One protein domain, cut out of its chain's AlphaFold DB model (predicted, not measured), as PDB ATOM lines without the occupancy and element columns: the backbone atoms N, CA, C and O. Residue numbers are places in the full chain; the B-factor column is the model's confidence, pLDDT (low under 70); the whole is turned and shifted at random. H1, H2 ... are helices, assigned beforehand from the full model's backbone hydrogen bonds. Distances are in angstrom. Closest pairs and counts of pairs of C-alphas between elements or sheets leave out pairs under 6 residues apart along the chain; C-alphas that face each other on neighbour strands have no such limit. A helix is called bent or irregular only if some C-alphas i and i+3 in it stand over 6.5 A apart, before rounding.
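This is residues 24 to 74 of the 74 residues of an uncharacterized protein of Ignavibacteria bacterium (UniProt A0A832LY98). From its first residue, a long stretch without a named element, residues 24 to 40, leads in and folds back beside H1, and with it makes most of the body. A loop then leads away to H2, which sticks out as a free arm. The printed part has 51 residues with two named helices, H1 then H2, and no named strand; the class is all helix, though under half of the residues are in named elements. The whole is loose, with a radius of gyration of the C-alphas of 12.8 A and spans of 37 by 25 by 15 A.

H1, residues 41 to 52, and H2, residues 64 to 72, are apart. Residues 56 to 61 and 64 to 74 stand free. In H2 every O i to N i+4 pair is within hydrogen-bond range, in H1 6 of 8.

H1 begins at C-alpha 41 (1.786, -10.474, 41.502) and is 17.9 A long; it is irregular, with C-alphas 45 and 48 8.2 A apart. H2, 12.1 A long, ends at C-alpha 72 (-0.168, -38.897, 42.781).

The C-alphas farthest apart, of Asp 39 and Lys 74, are 38.6 A apart. The link from H1 to H2 is long, with 11 residues. The printed part has no cut, and no printed residue is under 70 in pLDDT.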
ATOM      1  N   ASP A  24      13.100 -26.252  33.893       73.00
ATOM      2  CA  ASP A  24      12.682 -24.913  34.303       73.00
ATOM      3  C   ASP A  24      11.923 -25.015  35.635       73.00
ATOM      4  O   ASP A  24      10.886 -25.669  35.737       73.00
ATOM      5  N   ILE A  25      12.478 -24.391  36.678       81.19
ATOM      6  CA  ILE A  25      11.918 -24.400  38.042       81.19
ATOM      7  C   ILE A  25      10.606 -23.593  38.095       81.19
ATOM      8  O   ILE A  25       9.771 -23.812  38.969       81.19
ATOM      9  N   ILE A  26      10.422 -22.665  37.151       88.44
ATOM     10  CA  ILE A  26       9.223 -21.842  36.994       88.44
ATOM     11  C   ILE A  26       8.710 -21.995  35.566       88.44
ATOM     12  O   ILE A  26       9.451 -21.746  34.613       88.44
ATOM     13  N   ASP A  27       7.428 -22.326  35.430       91.38
ATOM     14  CA  ASP A  27       6.739 -22.311  34.144       91.38
ATOM     15  C   ASP A  27       6.447 -20.869  33.710       91.38
ATOM     16  O   ASP A  27       5.469 -20.243  34.122       91.38
ATOM     17  N   LYS A  28       7.313 -20.327  32.853       94.12
ATOM     18  CA  LYS A  28       7.159 -18.969  32.317       94.12
ATOM     19  C   LYS A  28       6.000 -18.841  31.328       94.12
ATOM     20  O   LYS A  28       5.589 -17.721  31.046       94.12
ATOM     21  N   SER A  29       5.474 -19.947  30.796       95.44
ATOM     22  CA  SER A  29       4.347 -19.911  29.857       95.44
ATOM     23  C   SER A  29       3.016 -19.594  30.550       95.44
ATOM     24  O   SER A  29       2.103 -19.066  29.918       95.44
ATOM     25  N   ALA A  30       2.930 -19.838  31.860       96.25
ATOM     26  CA  ALA A  30       1.778 -19.505  32.695       96.25
ATOM     27  C   ALA A  30       1.668 -18.004  33.033       96.25
ATOM     28  O   ALA A  30       0.589 -17.537  33.412       96.25
ATOM     29  N   MET A  31       2.759 -17.250  32.881       98.06
ATOM     30  CA  MET A  31       2.862 -15.848  33.293       98.06
ATOM     31  C   MET A  31       2.150 -14.896  32.327       98.06
ATOM     32  O   MET A  31       2.131 -15.118  31.117       98.06
ATOM     33  N   ASP A  32       1.620 -13.792  32.856       98.38
ATOM     34  CA  ASP A  32       1.143 -12.647  32.077       98.38
ATOM     35  C   ASP A  32       2.078 -11.449  32.292       98.38
ATOM     36  O   ASP A  32       1.928 -10.657  33.222       98.38
ATOM     37  N   LEU A  33       3.060 -11.314  31.397       97.81
ATOM     38  CA  LEU A  33       4.087 -10.270  31.478       97.81
ATOM     39  C   LEU A  33       3.570  -8.863  31.131       97.81
ATOM     40  O   LEU A  33       4.343  -7.909  31.187       97.81
ATOM     41  N   SER A  34       2.294  -8.721  30.757       98.19
ATOM     42  CA  SER A  34       1.671  -7.406  30.575       98.19
ATOM     43  C   SER A  34       1.264  -6.754  31.902       98.19
ATOM     44  O   SER A  34       1.063  -5.541  31.950       98.19
ATOM     45  N   VAL A  35       1.175  -7.540  32.980       98.56
ATOM     46  CA  VAL A  35       0.860  -7.064  34.329       98.56
ATOM     47  C   VAL A  35       2.151  -6.660  35.036       98.56
ATOM     48  O   VAL A  35       3.129  -7.399  35.046       98.56
ATOM     49  N   ASN A  36       2.177  -5.486  35.660       98.31
ATOM     50  CA  ASN A  36       3.295  -5.118  36.520       98.31
ATOM     51  C   ASN A  36       3.245  -5.962  37.812       98.31
ATOM     52  O   ASN A  36       2.232  -5.929  38.515       98.31
ATOM     53  N   PRO A  37       4.321  -6.687  38.175       98.19
ATOM     54  CA  PRO A  37       4.324  -7.559  39.351       98.19
ATOM     55  C   PRO A  37       4.081  -6.828  40.678       98.19
ATOM     56  O   PRO A  37       3.661  -7.467  41.639       98.19
ATOM     57  N   GLY A  38       4.359  -5.521  40.753       98.50
ATOM     58  CA  GLY A  38       4.084  -4.716  41.947       98.50
ATOM     59  C   GLY A  38       2.602  -4.386  42.148       98.50
ATOM     60  O   GLY A  38       2.202  -4.109  43.276       98.50
ATOM     61  N   ASP A  39       1.807  -4.443  41.078       98.62
ATOM     62  CA  ASP A  39       0.384  -4.094  41.106       98.62
ATOM     63  C   ASP A  39      -0.476  -5.335  41.393       98.62
ATOM     64  O   ASP A  39      -1.355  -5.302  42.252       98.62
ATOM     65  N   ASP A  40      -0.187  -6.450  40.714       98.62
ATOM     66  CA  ASP A  40      -0.817  -7.749  40.971       98.62
ATOM     67  C   ASP A  40       0.145  -8.896  40.633       98.62
ATOM     68  O   ASP A  40       0.260  -9.360  39.493       98.62
ATOM     69  N   PHE A  41       0.834  -9.384  41.661       98.44
ATOM     70  CA  PHE A  41       1.786 -10.474  41.502       98.44
ATOM     71  C   PHE A  41       1.117 -11.805  41.126       98.44
ATOM     72  O   PHE A  41       1.723 -12.619  40.428       98.44
ATOM     73  N   PHE A  42      -0.127 -12.045  41.557       98.19
ATOM     74  CA  PHE A  42      -0.826 -13.288  41.238       98.19
ATOM     75  C   PHE A  42      -1.134 -13.360  39.742       98.19
ATOM     76  O   PHE A  42      -0.818 -14.370  39.108       98.19
ATOM     77  N   SER A  43      -1.682 -12.283  39.178       98.44
ATOM     78  CA  SER A  43      -1.952 -12.185  37.741       98.44
ATOM     79  C   SER A  43      -0.663 -12.163  36.921       98.44
ATOM     80  O   SER A  43      -0.603 -12.810  35.881       98.44
ATOM     81  N   TYR A  44       0.404 -11.514  37.398       98.56
ATOM     82  CA  TYR A  44       1.704 -11.565  36.723       98.56
ATOM     83  C   TYR A  44       2.245 -12.997  36.592       98.56
ATOM     84  O   TYR A  44       2.677 -13.408  35.516       98.56
ATOM     85  N   VAL A  45       2.200 -13.784  37.672       97.81
ATOM     86  CA  VAL A  45       2.755 -15.147  37.675       97.81
ATOM     87  C   VAL A  45       1.830 -16.164  36.997       97.81
ATOM     88  O   VAL A  45       2.327 -17.079  36.350       97.81
ATOM     89  N   ASN A  46       0.507 -16.015  37.117       98.06
ATOM     90  CA  ASN A  46      -0.457 -17.055  36.725       98.06
ATOM     91  C   ASN A  46      -1.459 -16.617  35.647       98.06
ATOM     92  O   ASN A  46      -2.328 -17.402  35.273       98.06
ATOM     93  N   GLY A  47      -1.409 -15.372  35.172       98.31
ATOM     94  CA  GLY A  47      -2.490 -14.770  34.387       98.31
ATOM     95  C   GLY A  47      -2.790 -15.492  33.077       98.31
ATOM     96  O   GLY A  47      -3.959 -15.653  32.727       98.31
ATOM     97  N   THR A  48      -1.771 -15.997  32.379       98.50
ATOM     98  CA  THR A  48      -1.977 -16.798  31.162       98.50
ATOM     99  C   THR A  48      -2.588 -18.158  31.500       98.50
ATOM    100  O   THR A  48      -3.505 -18.604  30.812       98.50
ATOM    101  N   TRP A  49      -2.158 -18.798  32.593       97.94
ATOM    102  CA  TRP A  49      -2.752 -20.057  33.052       97.94
ATOM    103  C   TRP A  49      -4.222 -19.892  33.450       97.94
ATOM    104  O   TRP A  49      -5.056 -20.684  33.019       97.94
ATOM    105  N   VAL A  50      -4.561 -18.834  34.195       97.88
ATOM    106  CA  VAL A  50      -5.944 -18.526  34.605       97.88
ATOM    107  C   VAL A  50      -6.847 -18.290  33.394       97.88
ATOM    108  O   VAL A  50      -7.987 -18.740  33.390       97.88
ATOM    109  N   LYS A  51      -6.348 -17.609  32.355       97.81
ATOM    110  CA  LYS A  51      -7.113 -17.347  31.124       97.81
ATOM    111  C   LYS A  51      -7.411 -18.617  30.324       97.81
ATOM    112  O   LYS A  51      -8.454 -18.690  29.686       97.81
ATOM    113  N   ASN A  52      -6.491 -19.579  30.334       97.75
ATOM    114  CA  ASN A  52      -6.532 -20.730  29.430       97.75
ATOM    115  C   ASN A  52      -7.000 -22.030  30.094       97.75
ATOM    116  O   ASN A  52      -7.280 -22.995  29.387       97.75
ATOM    117  N   THR A  53      -7.045 -22.087  31.426       96.81
ATOM    118  CA  THR A  53      -7.356 -23.324  32.148       96.81
ATOM    119  C   THR A  53      -8.809 -23.345  32.588       96.81
ATOM    120  O   THR A  53      -9.240 -22.530  33.403       96.81
ATOM    121  N   GLU A  54      -9.554 -24.323  32.086       96.38
ATOM    122  CA  GLU A  54     -10.918 -24.598  32.524       96.38
ATOM    123  C   GLU A  54     -10.915 -25.449  33.799       96.38
ATOM    124  O   GLU A  54     -10.078 -26.337  33.975       96.38
ATOM    125  N   ILE A  55     -11.866 -25.186  34.696       96.75
ATOM    126  CA  ILE A  55     -12.099 -26.046  35.858       96.75
ATOM    127  C   ILE A  55     -12.857 -27.289  35.364       96.75
ATOM    128  O   ILE A  55     -13.931 -27.124  34.776       96.75
ATOM    129  N   PRO A  56     -12.347 -28.516  35.594       95.56
ATOM    130  CA  PRO A  56     -13.069 -29.739  35.254       95.56
ATOM    131  C   PRO A  56     -14.476 -29.765  35.865       95.56
ATOM    132  O   PRO A  56     -14.682 -29.314  36.990       95.56
ATOM    133  N   ALA A  57     -15.454 -30.294  35.125       97.00
ATOM    134  CA  ALA A  57     -16.875 -30.190  35.480       97.00
ATOM    135  C   ALA A  57     -17.260 -30.885  36.803       97.00
ATOM    136  O   ALA A  57     -18.299 -30.580  37.384       97.00
ATOM    137  N   ASP A  58     -16.446 -31.827  37.267       96.12
ATOM    138  CA  ASP A  58     -16.605 -32.567  38.518       96.12
ATOM    139  C   ASP A  58     -15.905 -31.903  39.715       96.12
ATOM    140  O   ASP A  58     -16.025 -32.381  40.846       96.12
ATOM    141  N   LEU A  59     -15.208 -30.785  39.497       95.62
ATOM    142  CA  LEU A  59     -14.473 -30.062  40.524       95.62
ATOM    143  C   LEU A  59     -15.056 -28.664  40.751       95.62
ATOM    144  O   LEU A  59     -15.422 -27.940  39.833       95.62
ATOM    145  N   SER A  60     -15.081 -28.233  42.013       96.94
ATOM    146  CA  SER A  60     -15.463 -26.859  42.370       96.94
ATOM    147  C   SER A  60     -14.311 -25.857  42.230       96.94
ATOM    148  O   SER A  60     -14.515 -24.655  42.373       96.94
ATOM    149  N   ARG A  61     -13.080 -26.351  42.052       96.44
ATOM    150  CA  ARG A  61     -11.851 -25.569  41.881       96.44
ATOM    151  C   ARG A  61     -10.791 -26.414  41.183       96.44
ATOM    152  O   ARG A  61     -10.812 -27.635  41.309       96.44
ATOM    153  N   TYR A  62      -9.834 -25.757  40.539       97.62
ATOM    154  CA  TYR A  62      -8.664 -26.421  39.983       97.62
ATOM    155  C   TYR A  62      -7.413 -25.559  40.148       97.62
ATOM    156  O   TYR A  62      -7.495 -24.330  40.169       97.62
ATOM    157  N   GLY A  63      -6.258 -26.204  40.285       96.38
ATOM    158  CA  GLY A  63      -4.965 -25.556  40.481       96.38
ATOM    159  C   GLY A  63      -3.850 -26.569  40.716       96.38
ATOM    160  O   GLY A  63      -4.061 -27.780  40.651       96.38
ATOM    161  N   SER A  64      -2.647 -26.087  41.033       95.00
ATOM    162  CA  SER A  64      -1.451 -26.938  41.130       95.00
ATOM    163  C   SER A  64      -1.575 -28.077  42.151       95.00
ATOM    164  O   SER A  64      -1.057 -29.165  41.915       95.00
ATOM    165  N   PHE A  65      -2.277 -27.869  43.271       95.94
ATOM    166  CA  PHE A  65      -2.505 -28.928  44.265       95.94
ATOM    167  C   PHE A  65      -3.483 -30.000  43.782       95.94
ATOM    168  O   PHE A  65      -3.329 -31.169  44.139       95.94
ATOM    169  N   ASP A  66      -4.481 -29.618  42.989       96.94
ATOM    170  CA  ASP A  66      -5.430 -30.557  42.399       96.94
ATOM    171  C   ASP A  66      -4.721 -31.397  41.329       96.94
ATOM    172  O   ASP A  66      -4.733 -32.623  41.424       96.94
ATOM    173  N   ALA A  67      -3.953 -30.757  40.440       93.75
ATOM    174  CA  ALA A  67      -3.110 -31.436  39.452       93.75
ATOM    175  C   ALA A  67      -2.072 -32.378  40.098       93.75
ATOM    176  O   ALA A  67      -1.856 -33.500  39.635       93.75
ATOM    177  N   LEU A  68      -1.436 -31.959  41.199       94.69
ATOM    178  CA  LEU A  68      -0.503 -32.812  41.943       94.69
ATOM    179  C   LEU A  68      -1.208 -34.034  42.542       94.69
ATOM    180  O   LEU A  68      -0.695 -35.147  42.468       94.69
ATOM    181  N   ARG A  69      -2.390 -33.839  43.133       95.44
ATOM    182  CA  ARG A  69      -3.188 -34.925  43.710       95.44
ATOM    183  C   ARG A  69      -3.645 -35.926  42.653       95.44
ATOM    184  O   ARG A  69      -3.557 -37.125  42.905       95.44
ATOM    185  N   GLU A  70      -4.079 -35.456  41.488       93.56
ATOM    186  CA  GLU A  70      -4.405 -36.317  40.347       93.56
ATOM    187  C   GLU A  70      -3.193 -37.139  39.912       93.56
ATOM    188  O   GLU A  70      -3.300 -38.351  39.754       93.56
ATOM    189  N   ASN A  71      -2.026 -36.506  39.775       94.69
ATOM    190  CA  ASN A  71      -0.800 -37.200  39.389       94.69
ATOM    191  C   ASN A  71      -0.343 -38.235  40.419       94.69
ATOM    192  O   ASN A  71       0.128 -39.295  40.027       94.69
ATOM    193  N   ASN A  72      -0.516 -37.959  41.711       95.62
ATOM    194  CA  ASN A  72      -0.168 -38.897  42.781       95.62
ATOM    195  C   ASN A  72      -1.155 -40.065  42.920       95.62
ATOM    196  O   ASN A  72      -0.854 -41.026  43.620       95.62
ATOM    197  N   SER A  73      -2.341 -39.959  42.318       91.81
ATOM    198  CA  SER A  73      -3.382 -40.994  42.371       91.81
ATOM    199  C   SER A  73      -3.379 -41.910  41.138       91.81
ATOM    200  O   SER A  73      -4.246 -42.776  41.035       91.81
ATOM    201  N   LYS A  74      -2.443 -41.697  40.201       76.12
ATOM    202  CA  LYS A  74      -2.173 -42.563  39.043       76.12
ATOM    203  C   LYS A  74      -1.197 -43.671  39.420       76.12
ATOM    204  O   LYS A  74      -1.369 -44.784  38.880       76.12
TER     205      LYS A  74